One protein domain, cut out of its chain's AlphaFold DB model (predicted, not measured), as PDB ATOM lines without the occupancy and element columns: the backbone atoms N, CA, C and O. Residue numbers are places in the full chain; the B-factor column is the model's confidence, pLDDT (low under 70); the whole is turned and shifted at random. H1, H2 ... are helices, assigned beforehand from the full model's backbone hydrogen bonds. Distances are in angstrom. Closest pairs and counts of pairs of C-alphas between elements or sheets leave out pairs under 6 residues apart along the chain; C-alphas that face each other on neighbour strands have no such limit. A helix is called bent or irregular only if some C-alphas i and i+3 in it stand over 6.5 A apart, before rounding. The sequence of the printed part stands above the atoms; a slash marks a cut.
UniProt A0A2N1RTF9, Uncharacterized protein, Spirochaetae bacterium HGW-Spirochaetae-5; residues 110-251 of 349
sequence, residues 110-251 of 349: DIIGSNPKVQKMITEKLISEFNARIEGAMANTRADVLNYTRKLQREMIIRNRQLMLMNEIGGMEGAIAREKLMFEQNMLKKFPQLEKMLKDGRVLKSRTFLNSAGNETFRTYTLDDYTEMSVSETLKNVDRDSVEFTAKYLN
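AT A GLANCE: This is residues 110 to 251 of the 349 residues of an uncharacterized protein of Spirochaetae bacterium HGW-Spirochaetae-5 (UniProt A0A2N1RTF9). Three helices, H2, H3 and H4, fold back and forth in a row, and the longest helix, H6, crosses one side of that row and packs on each of them. Short H5 sits at the end of H6 where it begins, and residues 200 to 222 form a long loop that doubles back on itself through two short antiparallel pairings. The printed part has 142 residues with six named helices, H1 to H6 in order, and no named strand; the class is all helix. It is compact, with a radius of gyration of the C-alphas of 16.9 A and spans of 52 by 35 by 24 A.

HOW THE PARTS SIT: H1, residues 110 to 113, is close to but not clearly touching H2, residues 116 to 133: C-alphas 113 and 119 are 7.1 A apart. H2 and H3, residues 143 to 165, touch as a helical hairpin, closest at the C-alphas of Ile 127 and Arg 154, 6.6 A, at 36 degrees, only just steep. H3 and H4, residues 172 to 190, form another, closest at C-alphas 152 and 183, 6.7 A, at 33 degrees, only just shallow. The hub, H6, residues 223 to 249, touches H4 closest at C-alphas 176 and 232, 5.9 A, with a steep tilt of 50 degrees, opposite ways. H5, residues 192 to 199, only just touches H6, with 3 pairs of C-alphas within 8 A, the closest those of Leu 198 and Leu 223, 5.3 A. Every O i to N i+4 pair is within hydrogen-bond range in H2, H3, H4 and H6, and 2 of 4 in H5; H1 is too short for one.

IN THESE COORDINATES: H1 begins at C-alpha 110 (168.524, 175.839, 186.854). H2 is 25.8 A long, H3 33.6 A and H4 26.6 A. H5 is irregular: C-alphas 193 and 196 are 7.8 A apart. H6, 37.2 A, ends at C-alpha 249 (171.618, 168.583, 177.998).

THE WHOLE: The two C-alphas farthest apart, of Ile 111 and Ala 213, are 55.6 A apart. The printed part has no cut, and H5 to H6 is the long link. Mean pLDDT of the printed part is 78.7; 34 residues are under 70, among them 110 to 123 and 162 to 171.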
ATOM      1  N   ASP A 110     168.542 176.229 185.440       38.97
ATOM      2  CA  ASP A 110     168.524 175.839 186.854       38.97
ATOM      3  C   ASP A 110     167.249 175.064 187.229       38.97
ATOM      4  O   ASP A 110     167.298 174.090 187.988       38.97
ATOM      5  N   ILE A 111     166.102 175.427 186.645       36.09
ATOM      6  CA  ILE A 111     164.813 174.748 186.871       36.09
ATOM      7  C   ILE A 111     164.800 173.363 186.201       36.09
ATOM      8  O   ILE A 111     164.350 172.380 186.793       36.09
ATOM      9  N   ILE A 112     165.326 173.268 184.978       37.78
ATOM     10  CA  ILE A 112     165.441 172.023 184.207       37.78
ATOM     11  C   ILE A 112     166.481 171.086 184.839       37.78
ATOM     12  O   ILE A 112     166.224 169.890 184.998       37.78
ATOM     13  N   GLY A 113     167.622 171.631 185.267       42.12
ATOM     14  CA  GLY A 113     168.643 170.906 186.016       42.12
ATOM     15  C   GLY A 113     168.106 170.353 187.335       42.12
ATOM     16  O   GLY A 113     168.448 169.238 187.709       42.12
ATOM     17  N   SER A 114     167.187 171.046 188.004       49.16
ATOM     18  CA  SER A 114     166.596 170.590 189.272       49.16
ATOM     19  C   SER A 114     165.484 169.541 189.112       49.16
ATOM     20  O   SER A 114     164.942 169.054 190.106       49.16
ATOM     21  N   ASN A 115     165.121 169.157 187.882       49.97
ATOM     22  CA  ASN A 115     164.053 168.190 187.640       49.97
ATOM     23  C   ASN A 115     164.465 166.760 188.076       49.97
ATOM     24  O   ASN A 115     165.443 166.216 187.550       49.97
ATOM     25  N   PRO A 116     163.695 166.079 188.951       54.84
ATOM     26  CA  PRO A 116     164.039 164.739 189.438       54.84
ATOM     27  C   PRO A 116     164.198 163.675 188.341       54.84
ATOM     28  O   PRO A 116     165.022 162.769 188.474       54.84
ATOM     29  N   LYS A 117     163.438 163.768 187.241       53.16
ATOM     30  CA  LYS A 117     163.542 162.827 186.112       53.16
ATOM     31  C   LYS A 117     164.840 163.038 185.332       53.16
ATOM     32  O   LYS A 117     165.513 162.064 185.009       53.16
ATOM     33  N   VAL A 118     165.222 164.292 185.096       54.22
ATOM     34  CA  VAL A 118     166.493 164.653 184.442       54.22
ATOM     35  C   VAL A 118     167.674 164.182 185.285       54.22
ATOM     36  O   VAL A 118     168.590 163.540 184.776       54.22
ATOM     37  N   GLN A 119     167.615 164.403 186.599       56.94
ATOM     38  CA  GLN A 119     168.645 163.929 187.524       56.94
ATOM     39  C   GLN A 119     168.771 162.405 187.542       56.94
ATOM     40  O   GLN A 119     169.886 161.874 187.579       56.94
ATOM     41  N   LYS A 120     167.648 161.687 187.447       65.56
ATOM     42  CA  LYS A 120     167.652 160.231 187.296       65.56
ATOM     43  C   LYS A 120     168.324 159.800 185.988       65.56
ATOM     44  O   LYS A 120     169.210 158.954 186.039       65.56
ATOM     45  N   MET A 121     167.981 160.414 184.855       59.88
ATOM     46  CA  MET A 121     168.590 160.096 183.553       59.88
ATOM     47  C   MET A 121     170.104 160.345 183.537       59.88
ATOM     48  O   MET A 121     170.863 159.493 183.072       59.88
ATOM     49  N   ILE A 122     170.561 161.476 184.086       62.41
ATOM     50  CA  ILE A 122     171.994 161.780 184.225       62.41
ATOM     51  C   ILE A 122     172.672 160.705 185.083       62.41
ATOM     52  O   ILE A 122     173.707 160.166 184.700       62.41
ATOM     53  N   THR A 123     172.067 160.338 186.215       69.81
ATOM     54  CA  THR A 123     172.604 159.304 187.114       69.81
ATOM     55  C   THR A 123     172.697 157.937 186.429       69.81
ATOM     56  O   THR A 123     173.715 157.256 186.545       69.81
ATOM     57  N   GLU A 124     171.677 157.536 185.670       71.94
ATOM     58  CA  GLU A 124     171.672 156.281 184.911       71.94
ATOM     59  C   GLU A 124     172.745 156.271 183.815       71.94
ATOM     60  O   GLU A 124     173.466 155.278 183.663       71.94
ATOM     61  N   LYS A 125     172.922 157.389 183.102       69.44
ATOM     62  CA  LYS A 125     173.976 157.537 182.093       69.44
ATOM     63  C   LYS A 125     175.372 157.453 182.715       69.44
ATOM     64  O   LYS A 125     176.220 156.738 182.185       69.44
ATOM     65  N   LEU A 126     175.591 158.107 183.858       69.38
ATOM     66  CA  LEU A 126     176.848 158.031 184.614       69.38
ATOM     67  C   LEU A 126     177.164 156.595 185.044       69.38
ATOM     68  O   LEU A 126     178.289 156.129 184.872       69.38
ATOM     69  N   ILE A 127     176.170 155.866 185.559       72.19
ATOM     70  CA  ILE A 127     176.331 154.456 185.938       72.19
ATOM     71  C   ILE A 127     176.655 153.592 184.713       72.19
ATOM     72  O   ILE A 127     177.499 152.700 184.802       72.19
ATOM     73  N   SER A 128     176.001 153.840 183.577       72.56
ATOM     74  CA  SER A 128     176.261 153.125 182.325       72.56
ATOM     75  C   SER A 128     177.697 153.337 181.837       72.56
ATOM     76  O   SER A 128     178.401 152.355 181.599       72.56
ATOM     77  N   GLU A 129     178.173 154.586 181.774       73.62
ATOM     78  CA  GLU A 129     179.558 154.877 181.382       73.62
ATOM     79  C   GLU A 129     180.577 154.310 182.363       73.62
ATOM     80  O   GLU A 129     181.590 153.743 181.951       73.62
ATOM     81  N   PHE A 130     180.299 154.420 183.662       79.44
ATOM     82  CA  PHE A 130     181.126 153.805 184.685       79.44
ATOM     83  C   PHE A 130     181.256 152.297 184.447       79.44
ATOM     84  O   PHE A 130     182.375 151.795 184.352       79.44
ATOM     85  N   ASN A 131     180.133 151.585 184.291       78.25
ATOM     86  CA  ASN A 131     180.130 150.140 184.061       78.25
ATOM     87  C   ASN A 131     180.930 149.756 182.807       78.25
ATOM     88  O   ASN A 131     181.666 148.776 182.859       78.25
ATOM     89  N   ALA A 132     180.825 150.533 181.723       75.38
ATOM     90  CA  ALA A 132     181.600 150.305 180.505       75.38
ATOM     91  C   ALA A 132     183.114 150.475 180.742       75.38
ATOM     92  O   ALA A 132     183.912 149.660 180.289       75.38
ATOM     93  N   ARG A 133     183.537 151.488 181.512       76.31
ATOM     94  CA  ARG A 133     184.966 151.725 181.813       76.31
ATOM     95  C   ARG A 133     185.579 150.664 182.720       76.31
ATOM     96  O   ARG A 133     186.767 150.370 182.604       76.31
ATOM     97  N   ILE A 134     184.790 150.113 183.638       78.31
ATOM     98  CA  ILE A 134     185.245 149.064 184.561       78.31
ATOM     99  C   ILE A 134     184.969 147.649 184.040       78.31
ATOM    100  O   ILE A 134     185.156 146.670 184.773       78.31
ATOM    101  N   GLU A 135     184.513 147.513 182.795       79.25
ATOM    102  CA  GLU A 135     184.275 146.214 182.187       79.25
ATOM    103  C   GLU A 135     185.582 145.415 182.109       79.25
ATOM    104  O   GLU A 135     186.644 145.917 181.733       79.25
ATOM    105  N   GLY A 136     185.534 144.168 182.584       79.75
ATOM    106  CA  GLY A 136     186.718 143.318 182.728       79.75
ATOM    107  C   GLY A 136     187.761 143.825 183.736       79.75
ATOM    108  O   GLY A 136     188.704 143.098 184.043       79.75
ATOM    109  N   ALA A 137     187.613 145.028 184.302       79.62
ATOM    110  CA  ALA A 137     188.482 145.500 185.367       79.62
ATOM    111  C   ALA A 137     188.320 144.597 186.590       79.62
ATOM    112  O   ALA A 137     187.221 144.145 186.928       79.62
ATOM    113  N   MET A 138     189.444 144.342 187.253       85.81
ATOM    114  CA  MET A 138     189.521 143.488 188.432       85.81
ATOM    115  C   MET A 138     189.079 142.026 188.209       85.81
ATOM    116  O   MET A 138     188.660 141.368 189.156       85.81
ATOM    117  N   ALA A 139     189.182 141.494 186.981       85.62
ATOM    118  CA  ALA A 139     188.705 140.147 186.632       85.62
ATOM    119  C   ALA A 139     189.285 139.004 187.492       85.62
ATOM    120  O   ALA A 139     188.622 137.989 187.671       85.62
ATOM    121  N   ASN A 140     190.488 139.172 188.058       87.12
ATOM    122  CA  ASN A 140     191.101 138.177 188.945       87.12
ATOM    123  C   ASN A 140     190.672 138.318 190.421       87.12
ATOM    124  O   ASN A 140     191.128 137.559 191.278       87.12
ATOM    125  N   THR A 141     189.832 139.304 190.746       87.25
ATOM    126  CA  THR A 141     189.233 139.455 192.077       87.25
ATOM    127  C   THR A 141     188.136 138.417 192.269       87.25
ATOM    128  O   THR A 141     187.374 138.116 191.351       87.25
ATOM    129  N   ARG A 142     188.011 137.894 193.492       86.50
ATOM    130  CA  ARG A 142     186.936 136.964 193.860       86.50
ATOM    131  C   ARG A 142     185.560 137.565 193.520       86.50
ATOM    132  O   ARG A 142     185.289 138.716 193.856       86.50
ATOM    133  N   ALA A 143     184.695 136.790 192.862       88.88
ATOM    134  CA  ALA A 143     183.471 137.301 192.237       88.88
ATOM    135  C   ALA A 143     182.499 137.997 193.210       88.88
ATOM    136  O   ALA A 143     181.931 139.036 192.883       88.88
ATOM    137  N   ASP A 144     182.320 137.465 194.419       87.25
ATOM    138  CA  ASP A 144     181.481 138.072 195.462       87.25
ATOM    139  C   ASP A 144     182.039 139.416 195.957       87.25
ATOM    140  O   ASP A 144     181.286 140.382 196.097       87.25
ATOM    141  N   VAL A 145     183.355 139.504 196.157       86.94
ATOM    142  CA  VAL A 145     184.054 140.738 196.542       86.94
ATOM    143  C   VAL A 145     183.983 141.776 195.423       86.94
ATOM    144  O   VAL A 145     183.696 142.944 195.688       86.94
ATOM    145  N   LEU A 146     184.168 141.360 194.167       88.50
ATOM    146  CA  LEU A 146     184.055 142.236 193.002       88.50
ATOM    147  C   LEU A 146     182.631 142.780 192.835       88.50
ATOM    148  O   LEU A 146     182.440 143.977 192.624       88.50
ATOM    149  N   ASN A 147     181.618 141.923 192.975       89.81
ATOM    150  CA  ASN A 147     180.218 142.335 192.894       89.81
ATOM    151  C   ASN A 147     179.862 143.341 193.993       89.81
ATOM    152  O   ASN A 147     179.170 144.325 193.726       89.81
ATOM    153  N   TYR A 148     180.364 143.137 195.212       90.25
ATOM    154  CA  TYR A 148     180.136 144.075 196.305       90.25
ATOM    155  C   TYR A 148     180.901 145.394 196.120       90.25
ATOM    156  O   TYR A 148     180.328 146.459 196.314       90.25
ATOM    157  N   THR A 149     182.143 145.338 195.637       87.06
ATOM    158  CA  THR A 149     182.936 146.520 195.261       87.06
ATOM    159  C   THR A 149     182.192 147.388 194.242       87.06
ATOM    160  O   THR A 149     182.003 148.585 194.455       87.06
ATOM    161  N   ARG A 150     181.674 146.769 193.172       87.31
ATOM    162  CA  ARG A 150     180.878 147.454 192.142       87.31
ATOM    163  C   ARG A 150     179.587 148.042 192.704       87.31
ATOM    164  O   ARG A 150     179.176 149.124 192.291       87.31
ATOM    165  N   LYS A 151     178.947 147.349 193.652       91.69
ATOM    166  CA  LYS A 151     177.779 147.874 194.368       91.69
ATOM    167  C   LYS A 151     178.137 149.149 195.137       91.69
ATOM    168  O   LYS A 151     177.460 150.153 194.946       91.69
ATOM    169  N   LEU A 152     179.210 149.135 195.932       87.88
ATOM    170  CA  LEU A 152     179.652 150.312 196.690       87.88
ATOM    171  C   LEU A 152     179.989 151.494 195.773       87.88
ATOM    172  O   LEU A 152     179.582 152.616 196.059       87.88
ATOM    173  N   GLN A 153     180.655 151.244 194.641       84.69
ATOM    174  CA  GLN A 153     180.969 152.282 193.654       84.69
ATOM    175  C   GLN A 153     179.707 152.898 193.036       84.69
ATOM    176  O   GLN A 153     179.618 154.117 192.923       84.69
ATOM    177  N   ARG A 154     178.690 152.093 192.696       86.31
ATOM    178  CA  ARG A 154     177.400 152.610 192.197       86.31
ATOM    179  C   ARG A 154     176.671 153.445 193.244       86.31
ATOM    180  O   ARG A 154     176.167 154.516 192.925       86.31
ATOM    181  N   GLU A 155     176.622 152.973 194.486       87.00
ATOM    182  CA  GLU A 155     175.984 153.716 195.578       87.00
ATOM    183  C   GLU A 155     176.699 155.045 195.852       87.00
ATOM    184  O   GLU A 155     176.043 156.059 196.073       87.00
ATOM    185  N   MET A 156     178.030 155.057 195.775       85.06
ATOM    186  CA  MET A 156     178.849 156.263 195.891       85.06
ATOM    187  C   MET A 156     178.550 157.278 194.775       85.06
ATOM    188  O   MET A 156     178.402 158.463 195.064       85.06
ATOM    189  N   ILE A 157     178.390 156.835 193.520       82.00
ATOM    190  CA  ILE A 157     177.981 157.705 192.399       82.00
ATOM    191  C   ILE A 157     176.638 158.379 192.701       82.00
ATOM    192  O   ILE A 157     176.507 159.595 192.560       82.00
ATOM    193  N   ILE A 158     175.655 157.596 193.151       78.75
ATOM    194  CA  ILE A 158     174.306 158.086 193.464       78.75
ATOM    195  C   ILE A 158     174.350 159.100 194.615       78.75
ATOM    196  O   ILE A 158     173.786 160.187 194.491       78.75
ATOM    197  N   ARG A 159     175.049 158.781 195.714       79.94
ATOM    198  CA  ARG A 159     175.188 159.682 196.870       79.94
ATOM    199  C   ARG A 159     175.877 160.989 196.503       79.94
ATOM    200  O   ARG A 159     175.391 162.051 196.877       79.94
ATOM    201  N   ASN A 160     176.972 160.927 195.745       75.31
ATOM    202  CA  ASN A 160     177.687 162.128 195.323       75.31
ATOM    203  C   ASN A 160     176.779 163.062 194.510       75.31
ATOM    204  O   ASN A 160     176.770 164.267 194.742       75.31
ATOM    205  N   ARG A 161     175.949 162.508 193.615       72.56
ATOM    206  CA  ARG A 161     174.952 163.293 192.873       72.56
ATOM    207  C   ARG A 161     173.914 163.939 193.787       72.56
ATOM    208  O   ARG A 161     173.629 165.116 193.612       72.56
ATOM    209  N   GLN A 162     173.384 163.211 194.769       68.50
ATOM    210  CA  GLN A 162     172.427 163.765 195.736       68.50
ATOM    211  C   GLN A 162     173.029 164.921 196.540       68.50
ATOM    212  O   GLN A 162     172.413 165.974 196.657       68.50
ATOM    213  N   LEU A 163     174.254 164.758 197.036       65.94
ATOM    214  CA  LEU A 163     174.912 165.775 197.851       65.94
ATOM    215  C   LEU A 163     175.285 167.037 197.056       65.94
ATOM    216  O   LEU A 163     175.166 168.142 197.583       65.94
ATOM    217  N   MET A 164     175.686 166.895 195.785       65.06
ATOM    218  CA  MET A 164     175.884 168.047 194.892       65.06
ATOM    219  C   MET A 164     174.591 168.846 194.700       65.06
ATOM    220  O   MET A 164     174.636 170.070 194.679       65.06
ATOM    221  N   LEU A 165     173.439 168.174 194.602       59.09
ATOM    222  CA  LEU A 165     172.136 168.842 194.470       59.09
ATOM    223  C   LEU A 165     171.723 169.593 195.738       59.09
ATOM    224  O   LEU A 165     170.989 170.574 195.658       59.09
ATOM    225  N   MET A 166     172.185 169.143 196.903       53.38
ATOM    226  CA  MET A 166     171.865 169.761 198.188       53.38
ATOM    227  C   MET A 166     172.823 170.909 198.554       53.38
ATOM    228  O   MET A 166     172.634 171.539 199.590       53.38
ATOM    229  N   ASN A 167     173.844 171.201 197.731       58.91
ATOM    230  CA  ASN A 167     174.945 172.125 198.056       58.91
ATOM    231  C   ASN A 167     175.635 171.806 199.403       58.91
ATOM    232  O   ASN A 167     176.252 172.672 200.019       58.91
ATOM    233  N   GLU A 168     175.542 170.560 199.876       50.16
ATOM    234  CA  GLU A 168     175.931 170.170 201.240       50.16
ATOM    235  C   GLU A 168     177.421 169.827 201.390       50.16
ATOM    236  O   GLU A 168     177.890 169.534 202.492       50.16
ATOM    237  N   ILE A 169     178.202 169.856 200.305       48.66
ATOM    238  CA  ILE A 169     179.617 169.478 200.344       48.66
ATOM    239  C   ILE A 169     180.505 170.701 200.145       48.66
ATOM    240  O   ILE A 169     180.432 171.372 199.118       48.66
ATOM    241  N   GLY A 170     181.433 170.913 201.084       50.56
ATOM    242  CA  GLY A 170     182.568 171.837 200.976       50.56
ATOM    243  C   GLY A 170     183.619 171.427 199.932       50.56
ATOM    244  O   GLY A 170     184.809 171.441 200.224       50.56
ATOM    245  N   GLY A 171     183.187 171.035 198.730       61.75
ATOM    246  CA  GLY A 171     184.044 170.653 197.605       61.75
ATOM    247  C   GLY A 171     184.348 169.152 197.480       61.75
ATOM    248  O   GLY A 171     184.083 168.342 198.370       61.75
ATOM    249  N   MET A 172     184.926 168.775 196.334       71.12
ATOM    250  CA  MET A 172     185.215 167.386 195.934       71.12
ATOM    251  C   MET A 172     186.130 166.633 196.918       71.12
ATOM    252  O   MET A 172     185.948 165.435 197.129       71.12
ATOM    253  N   GLU A 173     187.095 167.306 197.545       69.62
ATOM    254  CA  GLU A 173     188.056 166.663 198.456       69.62
ATOM    255  C   GLU A 173     187.383 166.107 199.718       69.62
ATOM    256  O   GLU A 173     187.663 164.979 200.132       69.62
ATOM    257  N   GLY A 174     186.421 166.848 200.281       70.38
ATOM    258  CA  GLY A 174     185.639 166.400 201.434       70.38
ATOM    259  C   GLY A 174     184.728 165.209 201.113       70.38
ATOM    260  O   GLY A 174     184.559 164.318 201.948       70.38
ATOM    261  N   ALA A 175     184.173 165.153 199.894       75.62
ATOM    262  CA  ALA A 175     183.401 163.997 199.427       75.62
ATOM    263  C   ALA A 175     184.284 162.748 199.306       75.62
ATOM    264  O   ALA A 175     183.919 161.684 199.806       75.62
ATOM    265  N   ILE A 176     185.470 162.892 198.706       80.44
ATOM    266  CA  ILE A 176     186.427 161.795 198.531       80.44
ATOM    267  C   ILE A 176     186.851 161.214 199.886       80.44
ATOM    268  O   ILE A 176     186.803 159.998 200.064       80.44
ATOM    269  N   ALA A 177     187.231 162.053 200.854       80.94
ATOM    270  CA  ALA A 177     187.670 161.582 202.171       80.94
ATOM    271  C   ALA A 177     186.577 160.784 202.905       80.94
ATOM    272  O   ALA A 177     186.838 159.712 203.454       80.94
ATOM    273  N   ARG A 178     185.331 161.274 202.862       83.62
ATOM    274  CA  ARG A 178     184.171 160.598 203.461       83.62
ATOM    275  C   ARG A 178     183.899 159.245 202.806       83.62
ATOM    276  O   ARG A 178     183.702 158.251 203.502       83.62
ATOM    277  N   GLU A 179     183.889 159.206 201.477       86.81
ATOM    278  CA  GLU A 179     183.570 157.993 200.722       86.81
ATOM    279  C   GLU A 179     184.665 156.927 200.853       86.81
ATOM    280  O   GLU A 179     184.337 155.745 200.917       86.81
ATOM    281  N   LYS A 180     185.941 157.310 201.010       87.88
ATOM    282  CA  LYS A 180     187.027 156.365 201.330       87.88
ATOM    283  C   LYS A 180     186.760 155.626 202.639       87.88
ATOM    284  O   LYS A 180     186.736 154.396 202.658       87.88
ATOM    285  N   LEU A 181     186.470 156.375 203.704       88.62
ATOM    286  CA  LEU A 181     186.185 155.809 205.023       88.62
ATOM    287  C   LEU A 181     184.943 154.906 204.996       88.62
ATOM    288  O   LEU A 181     184.967 153.794 205.524       88.62
ATOM    289  N   MET A 182     183.869 155.340 204.330       89.69
ATOM    290  CA  MET A 182     182.661 154.523 204.176       89.69
ATOM    291  C   MET A 182     182.913 153.253 203.360       89.69
ATOM    292  O   MET A 182     182.380 152.192 203.695       89.69
ATOM    293  N   PHE A 183     183.697 153.339 202.286       91.25
ATOM    294  CA  PHE A 183     184.018 152.196 201.442       91.25
ATOM    295  C   PHE A 183     184.786 151.134 202.233       91.25
ATOM    296  O   PHE A 183     184.376 149.971 202.246       91.25
ATOM    297  N   GLU A 184     185.851 151.530 202.933       92.69
ATOM    298  CA  GLU A 184     186.672 150.618 203.734       92.69
ATOM    299  C   GLU A 184     185.840 149.939 204.833       92.69
ATOM    300  O   GLU A 184     185.806 148.709 204.930       92.69
ATOM    301  N   GLN A 185     185.082 150.726 205.605       93.00
ATOM    302  CA  GLN A 185     184.233 150.206 206.679       93.00
ATOM    303  C   GLN A 185     183.186 149.216 206.165       93.00
ATOM    304  O   GLN A 185     182.974 148.164 206.770       93.00
ATOM    305  N   ASN A 186     182.540 149.516 205.036       93.88
ATOM    306  CA  ASN A 186     181.538 148.625 204.455       93.88
ATOM    307  C   ASN A 186     182.158 147.328 203.921       93.88
ATOM    308  O   ASN A 186     181.576 146.257 204.110       93.88
ATOM    309  N   MET A 187     183.346 147.394 203.312       92.62
ATOM    310  CA  MET A 187     184.087 146.206 202.873       92.62
ATOM    311  C   MET A 187     184.433 145.291 204.050       92.62
ATOM    312  O   MET A 187     184.131 144.096 204.000       92.62
ATOM    313  N   LEU A 188     184.994 145.850 205.126       93.06
ATOM    314  CA  LEU A 188     185.367 145.091 206.324       93.06
ATOM    315  C   LEU A 188     184.147 144.539 207.065       93.06
ATOM    316  O   LEU A 188     184.155 143.394 207.507       93.06
ATOM    317  N   LYS A 189     183.052 145.304 207.127       94.81
ATOM    318  CA  LYS A 189     181.786 144.846 207.711       94.81
ATOM    319  C   LYS A 189     181.159 143.702 206.914       94.81
ATOM    320  O   LYS A 189     180.560 142.804 207.505       94.81
ATOM    321  N   LYS A 190     181.248 143.730 205.581       96.12
ATOM    322  CA  LYS A 190     180.667 142.690 204.718       96.12
ATOM    323  C   LYS A 190     181.508 141.416 204.682       96.12
ATOM    324  O   LYS A 190     180.934 140.329 204.586       96.12
ATOM    325  N   PHE A 191     182.831 141.546 204.744       93.00
ATOM    326  CA  PHE A 191     183.772 140.430 204.658       93.00
ATOM    327  C   PHE A 191     184.753 140.394 205.842       93.00
ATOM    328  O   PHE A 191     185.967 140.417 205.619       93.00
ATOM    329  N   PRO A 192     184.272 140.288 207.095       94.06
ATOM    330  CA  PRO A 192     185.148 140.262 208.269       94.06
ATOM    331  C   PRO A 192     186.146 139.096 208.214       94.06
ATOM    332  O   PRO A 192     187.314 139.238 208.563       94.06
ATOM    333  N   GLN A 193     185.732 137.953 207.664       94.62
ATOM    334  CA  GLN A 193     186.583 136.777 207.476       94.62
ATOM    335  C   GLN A 193     187.730 136.989 206.475       94.62
ATOM    336  O   GLN A 193     188.670 136.198 206.451       94.62
ATOM    337  N   LEU A 194     187.652 138.018 205.625       93.19
ATOM    338  CA  LEU A 194     188.683 138.346 204.639       93.19
ATOM    339  C   LEU A 194     189.550 139.534 205.063       93.19
ATOM    340  O   LEU A 194     190.450 139.883 204.308       93.19
ATOM    341  N   GLU A 195     189.327 140.136 206.237       92.88
ATOM    342  CA  GLU A 195     189.999 141.370 206.669       92.88
ATOM    343  C   GLU A 195     191.519 141.304 206.487       92.88
ATOM    344  O   GLU A 195     192.098 142.138 205.791       92.88
ATOM    345  N   LYS A 196     192.167 140.273 207.042       93.81
ATOM    346  CA  LYS A 196     193.619 140.108 206.915       93.81
ATOM    347  C   LYS A 196     194.050 139.955 205.457       93.81
ATOM    348  O   LYS A 196     195.016 140.566 205.032       93.81
ATOM    349  N   MET A 197     193.316 139.180 204.661       92.31
ATOM    350  CA  MET A 197     193.650 138.969 203.249       92.31
ATOM    351  C   MET A 197     193.441 140.228 202.398       92.31
ATOM    352  O   MET A 197     194.150 140.411 201.411       92.31
ATOM    353  N   LEU A 198     192.472 141.072 202.751       90.31
ATOM    354  CA  LEU A 198     192.223 142.368 202.123       90.31
ATOM    355  C   LEU A 198     193.338 143.362 202.472       90.31
ATOM    356  O   LEU A 198     193.869 144.011 201.573       90.31
ATOM    357  N   LYS A 199     193.748 143.422 203.744       91.38
ATOM    358  CA  LYS A 199     194.873 144.251 204.210       91.38
ATOM    359  C   LYS A 199     196.218 143.797 203.629       91.38
ATOM    360  O   LYS A 199     197.006 144.633 203.213       91.38
ATOM    361  N   ASP A 200     196.425 142.489 203.485       92.44
ATOM    362  CA  ASP A 200     197.638 141.892 202.899       92.44
ATOM    363  C   ASP A 200     197.645 141.899 201.353       92.44
ATOM    364  O   ASP A 200     198.540 141.325 200.732       92.44
ATOM    365  N   GLY A 201     196.616 142.453 200.704       90.06
ATOM    366  CA  GLY A 201     196.534 142.572 199.246       90.06
ATOM    367  C   GLY A 201     196.305 141.270 198.471       90.06
ATOM    368  O   GLY A 201     196.653 141.151 197.303       90.06
ATOM    369  N   ARG A 202     195.706 140.250 199.087       91.31
ATOM    370  CA  ARG A 202     195.548 138.914 198.476       91.31
ATOM    371  C   ARG A 202     194.229 138.715 197.730       91.31
ATOM    372  O   ARG A 202     194.068 137.696 197.055       91.31
ATOM    373  N   VAL A 203     193.288 139.651 197.859       91.25
ATOM    374  CA  VAL A 203     191.904 139.507 197.369       91.25
ATOM    375  C   VAL A 203     191.616 140.390 196.157       91.25
ATOM    376  O   VAL A 203     191.060 139.897 195.177       91.25
ATOM    377  N   LEU A 204     191.980 141.672 196.217       89.19
ATOM    378  CA  LEU A 204     191.701 142.656 195.172       89.19
ATOM    379  C   LEU A 204     192.804 142.588 194.114       89.19
ATOM    380  O   LEU A 204     193.961 142.903 194.383       89.19
ATOM    381  N   LYS A 205     192.452 142.135 192.911       89.50
ATOM    382  CA  LYS A 205     193.394 141.868 191.820       89.50
ATOM    383  C   LYS A 205     192.889 142.424 190.501       89.50
ATOM    384  O   LYS A 205     191.718 142.226 190.178       89.50
ATOM    385  N   SER A 206     193.771 143.060 189.729       86.06
ATOM    386  CA  SER A 206     193.462 143.590 188.395       86.06
ATOM    387  C   SER A 206     193.127 142.479 187.397       86.06
ATOM    388  O   SER A 206     193.327 141.292 187.657       86.06
ATOM    389  N   ARG A 207     192.681 142.862 186.198       84.75
ATOM    390  CA  ARG A 207     192.757 141.974 185.029       84.75
ATOM    391  C   ARG A 207     194.207 141.599 184.714       84.75
ATOM    392  O   ARG A 207     195.125 142.308 185.138       84.75
ATOM    393  N   THR A 208     194.386 140.531 183.952       89.00
ATOM    394  CA  THR A 208     195.691 140.151 183.403       89.00
ATOM    395  C   THR A 208     196.131 141.165 182.342       89.00
ATOM    396  O   THR A 208     195.304 141.659 181.574       89.00
ATOM    397  N   PHE A 209     197.415 141.516 182.329       85.94
ATOM    398  CA  PHE A 209     198.050 142.379 181.332       85.94
ATOM    399  C   PHE A 209     199.476 141.896 181.043       85.94
ATOM    400  O   PHE A 209     200.075 141.200 181.862       85.94
ATOM    401  N   LEU A 210     200.022 142.275 179.888       88.00
ATOM    402  CA  LEU A 210     201.409 141.983 179.533       88.00
ATOM    403  C   LEU A 210     202.332 143.021 180.174       88.00
ATOM    404  O   LEU A 210     202.107 144.225 180.036       88.00
ATOM    405  N   ASN A 211     203.358 142.571 180.892       86.12
ATOM    406  CA  ASN A 211     204.398 143.465 181.395       86.12
ATOM    407  C   ASN A 211     205.363 143.897 180.271       86.12
ATOM    408  O   ASN A 211     205.251 143.452 179.130       86.12
ATOM    409  N   SER A 212     206.341 144.748 180.594       84.12
ATOM    410  CA  SER A 212     207.356 145.228 179.639       84.12
ATOM    411  C   SER A 212     208.205 144.115 179.012       84.12
ATOM    412  O   SER A 212     208.802 144.326 177.963       84.12
ATOM    413  N   ALA A 213     208.240 142.931 179.625       87.69
ATOM    414  CA  ALA A 213     208.911 141.742 179.109       87.69
ATOM    415  C   ALA A 213     207.973 140.813 178.308       87.69
ATOM    416  O   ALA A 213     208.385 139.722 177.926       87.69
ATOM    417  N   GLY A 214     206.716 141.208 178.071       89.12
ATOM    418  CA  GLY A 214     205.727 140.403 177.349       89.12
ATOM    419  C   GLY A 214     205.131 139.244 178.153       89.12
ATOM    420  O   GLY A 214     204.436 138.413 177.581       89.12
ATOM    421  N   ASN A 215     205.367 139.178 179.468       92.69
ATOM    422  CA  ASN A 215     204.798 138.139 180.326       92.69
ATOM    423  C   ASN A 215     203.434 138.568 180.870       92.69
ATOM    424  O   ASN A 215     203.271 139.696 181.345       92.69
ATOM    425  N   GLU A 216     202.474 137.643 180.866       91.19
ATOM    426  CA  GLU A 216     201.183 137.834 181.522       91.19
ATOM    427  C   GLU A 216     201.355 137.986 183.036       91.19
ATOM    428  O   GLU A 216     201.971 137.164 183.716       91.19
ATOM    429  N   THR A 217     200.797 139.058 183.584       91.00
ATOM    430  CA  THR A 217     200.812 139.342 185.015       91.00
ATOM    431  C   THR A 217     199.540 140.081 185.433       91.00
ATOM    432  O   THR A 217     198.734 140.492 184.601       91.00
ATOM    433  N   PHE A 218     199.331 140.252 186.734       90.12
ATOM    434  CA  PHE A 218     198.255 141.068 187.292       90.12
ATOM    435  C   PHE A 218     198.770 141.822 188.518       90.12
ATOM    436  O   PHE A 218     199.706 141.392 189.189       90.12
ATOM    437  N   ARG A 219     198.142 142.956 188.830       88.38
ATOM    438  CA  ARG A 219     198.425 143.731 190.039       88.38
ATOM    439  C   ARG A 219     197.532 143.262 191.173       88.38
ATOM    440  O   ARG A 219     196.356 142.962 190.966       88.38
ATOM    441  N   THR A 220     198.099 143.228 192.365       92.06
ATOM    442  CA  THR A 220     197.400 142.996 193.626       92.06
ATOM    443  C   THR A 220     197.332 144.300 194.405       92.06
ATOM    444  O   THR A 220     198.297 145.060 194.385       92.06
ATOM    445  N   TYR A 221     196.225 144.546 195.097       90.50
ATOM    446  CA  TYR A 221     196.006 145.778 195.849       90.50
ATOM    447  C   TYR A 221     195.622 145.454 197.283       90.50
ATOM    448  O   TYR A 221     194.762 144.594 197.504       90.50
ATOM    449  N   THR A 222     196.220 146.166 198.238       92.88
ATOM    450  CA  THR A 222     195.666 146.233 199.593       92.88
ATOM    451  C   THR A 222     194.308 146.938 199.552       92.88
ATOM    452  O   THR A 222     193.968 147.611 198.572       92.88
ATOM    453  N   LEU A 223     193.495 146.757 200.595       91.81
ATOM    454  CA  LEU A 223     192.221 147.468 200.701       91.81
ATOM    455  C   LEU A 223     192.428 148.985 200.663       91.81
ATOM    456  O   LEU A 223     191.708 149.653 199.933       91.81
ATOM    457  N   ASP A 224     193.434 149.488 201.375       89.50
ATOM    458  CA  ASP A 224     193.753 150.916 201.441       89.50
ATOM    459  C   ASP A 224     194.146 151.472 200.062       89.50
ATOM    460  O   ASP A 224     193.482 152.372 199.546       89.50
ATOM    461  N   ASP A 225     195.114 150.839 199.383       87.00
ATOM    462  CA  ASP A 225     195.551 151.252 198.041       87.00
ATOM    463  C   ASP A 225     194.391 151.249 197.038       87.00
ATOM    464  O   ASP A 225     194.237 152.151 196.206       87.00
ATOM    465  N   TYR A 226     193.564 150.200 197.092       88.81
ATOM    466  CA  TYR A 226     192.425 150.086 196.200       88.81
ATOM    467  C   TYR A 226     191.360 151.127 196.519       88.81
ATOM    468  O   TYR A 226     190.778 151.692 195.597       88.81
ATOM    469  N   THR A 227     191.074 151.385 197.793       87.06
ATOM    470  CA  THR A 227     190.109 152.399 198.217       87.06
ATOM    471  C   THR A 227     190.565 153.785 197.782       87.06
ATOM    472  O   THR A 227     189.776 154.506 197.169       87.06
ATOM    473  N   GLU A 228     191.838 154.121 197.989       83.69
ATOM    474  CA  GLU A 228     192.433 155.385 197.560       83.69
ATOM    475  C   GLU A 228     192.242 155.612 196.057       83.69
ATOM    476  O   GLU A 228     191.666 156.621 195.637       83.69
ATOM    477  N   MET A 229     192.673 154.637 195.253       83.06
ATOM    478  CA  MET A 229     192.590 154.696 193.797       83.06
ATOM    479  C   MET A 229     191.132 154.687 193.322       83.06
ATOM    480  O   MET A 229     190.715 155.543 192.546       83.06
ATOM    481  N   SER A 230     190.339 153.715 193.763       82.81
ATOM    482  CA  SER A 230     189.017 153.454 193.195       82.81
ATOM    483  C   SER A 230     187.997 154.531 193.546       82.81
ATOM    484  O   SER A 230     187.222 154.917 192.672       82.81
ATOM    485  N   VAL A 231     187.999 155.048 194.778       83.81
ATOM    486  CA  VAL A 231     187.067 156.102 195.199       83.81
ATOM    487  C   VAL A 231     187.423 157.417 194.521       83.81
ATOM    488  O   VAL A 231     186.564 158.026 193.878       83.81
ATOM    489  N   SER A 232     188.693 157.825 194.604       80.19
ATOM    490  CA  SER A 232     189.154 159.101 194.054       80.19
ATOM    491  C   SER A 232     188.926 159.170 192.550       80.19
ATOM    492  O   SER A 232     188.329 160.127 192.063       80.19
ATOM    493  N   GLU A 233     189.342 158.141 191.811       79.44
ATOM    494  CA  GLU A 233     189.197 158.116 190.355       79.44
ATOM    495  C   GLU A 233     187.734 158.027 189.926       79.44
ATOM    496  O   GLU A 233     187.324 158.708 188.985       79.44
ATOM    497  N   THR A 234     186.908 157.239 190.622       81.94
ATOM    498  CA  THR A 234     185.483 157.139 190.277       81.94
ATOM    499  C   THR A 234     184.788 158.483 190.458       81.94
ATOM    500  O   THR A 234     184.158 158.961 189.519       81.94
ATOM    501  N   LEU A 235     184.935 159.133 191.617       81.06
ATOM    502  CA  LEU A 235     184.287 160.423 191.876       81.06
ATOM    503  C   LEU A 235     184.799 161.524 190.940       81.06
ATOM    504  O   LEU A 235     184.005 162.306 190.420       81.06
ATOM    505  N   LYS A 236     186.106 161.544 190.651       80.06
ATOM    506  CA  LYS A 236     186.716 162.477 189.692       80.06
ATOM    507  C   LYS A 236     186.169 162.328 188.278       80.06
ATOM    508  O   LYS A 236     185.928 163.336 187.607       80.06
ATOM    509  N   ASN A 237     185.997 161.092 187.820       79.62
ATOM    510  CA  ASN A 237     185.420 160.805 186.513       79.62
ATOM    511  C   ASN A 237     183.932 161.168 186.470       79.62
ATOM    512  O   ASN A 237     183.499 161.823 185.531       79.62
ATOM    513  N   VAL A 238     183.176 160.811 187.508       78.19
ATOM    514  CA  VAL A 238     181.733 161.077 187.608       78.19
ATOM    515  C   VAL A 238     181.430 162.569 187.601       78.19
ATOM    516  O   VAL A 238     180.499 162.993 186.928       78.19
ATOM    517  N   ASP A 239     182.217 163.368 188.316       79.44
ATOM    518  CA  ASP A 239     182.092 164.825 188.314       79.44
ATOM    519  C   ASP A 239     182.324 165.413 186.913       79.44
ATOM    520  O   ASP A 239     181.493 166.163 186.405       79.44
ATOM    521  N   ARG A 240     183.399 164.981 186.238       83.31
ATOM    522  CA  ARG A 240     183.714 165.401 184.864       83.31
ATOM    523  C   ARG A 240     182.579 165.046 183.900       83.31
ATOM    524  O   ARG A 240     182.099 165.904 183.167       83.31
ATOM    525  N   ASP A 241     182.156 163.785 183.908       78.44
ATOM    526  CA  ASP A 241     181.107 163.288 183.016       78.44
ATOM    527  C   ASP A 241     179.771 163.976 183.307       78.44
ATOM    528  O   ASP A 241     179.011 164.285 182.395       78.44
ATOM    529  N   SER A 242     179.495 164.267 184.581       73.75
ATOM    530  CA  SER A 242     178.293 164.994 184.956       73.75
ATOM    531  C   SER A 242     178.296 166.406 184.388       73.75
ATOM    532  O   SER A 242     177.258 166.828 183.891       73.75
ATOM    533  N   VAL A 243     179.418 167.128 184.449       79.62
ATOM    534  CA  VAL A 243     179.535 168.458 183.833       79.62
ATOM    535  C   VAL A 243     179.278 168.367 182.334       79.62
ATOM    536  O   VAL A 243     178.493 169.147 181.806       79.62
ATOM    537  N   GLU A 244     179.887 167.396 181.651       77.25
ATOM    538  CA  GLU A 244     179.689 167.209 180.213       77.25
ATOM    539  C   GLU A 244     178.223 166.947 179.862       77.25
ATOM    540  O   GLU A 244     177.674 167.591 178.967       77.25
ATOM    541  N   PHE A 245     177.578 166.007 180.555       65.44
ATOM    542  CA  PHE A 245     176.187 165.665 180.282       65.44
ATOM    543  C   PHE A 245     175.245 166.805 180.603       65.44
ATOM    544  O   PHE A 245     174.311 167.040 179.841       65.44
ATOM    545  N   THR A 246     175.484 167.517 181.702       62.91
ATOM    546  CA  THR A 246     174.692 168.690 182.056       62.91
ATOM    547  C   THR A 246     174.851 169.780 181.000       62.91
ATOM    548  O   THR A 246     173.839 170.259 180.504       62.91
ATOM    549  N   ALA A 247     176.075 170.091 180.566       65.38
ATOM    550  CA  ALA A 247     176.312 171.081 179.518       65.38
ATOM    551  C   ALA A 247     175.648 170.682 178.189       65.38
ATOM    552  O   ALA A 247     174.919 171.476 177.601       65.38
ATOM    553  N   LYS A 248     175.812 169.425 177.741       63.72
ATOM    554  CA  LYS A 248     175.159 168.907 176.523       63.72
ATOM    555  C   LYS A 248     173.630 168.951 176.629       63.72
ATOM    556  O   LYS A 248     172.968 169.332 175.673       63.72
ATOM    557  N   TYR A 249     173.067 168.583 177.779       58.75
ATOM    558  CA  TYR A 249     171.618 168.583 177.998       58.75
ATOM    559  C   TYR A 249     171.023 169.997 178.042       58.75
ATOM    560  O   TYR A 249     169.943 170.232 177.507       58.75
ATOM    561  N   LEU A 250     171.743 170.943 178.646       56.50
ATOM    562  CA  LEU A 250     171.361 172.354 178.711       56.50
ATOM    563  C   LEU A 250     171.681 173.126 177.419       56.50
ATOM    564  O   LEU A 250     171.421 174.324 177.353       56.50
ATOM    565  N   ASN A 251     172.218 172.455 176.393       59.72
ATOM    566  CA  ASN A 251     172.722 173.062 175.158       59.72
ATOM    567  C   ASN A 251     173.753 174.176 175.406       59.72
ATOM    568  O   ASN A 251     173.845 175.137 174.642       59.72
TER     569      ASN A 251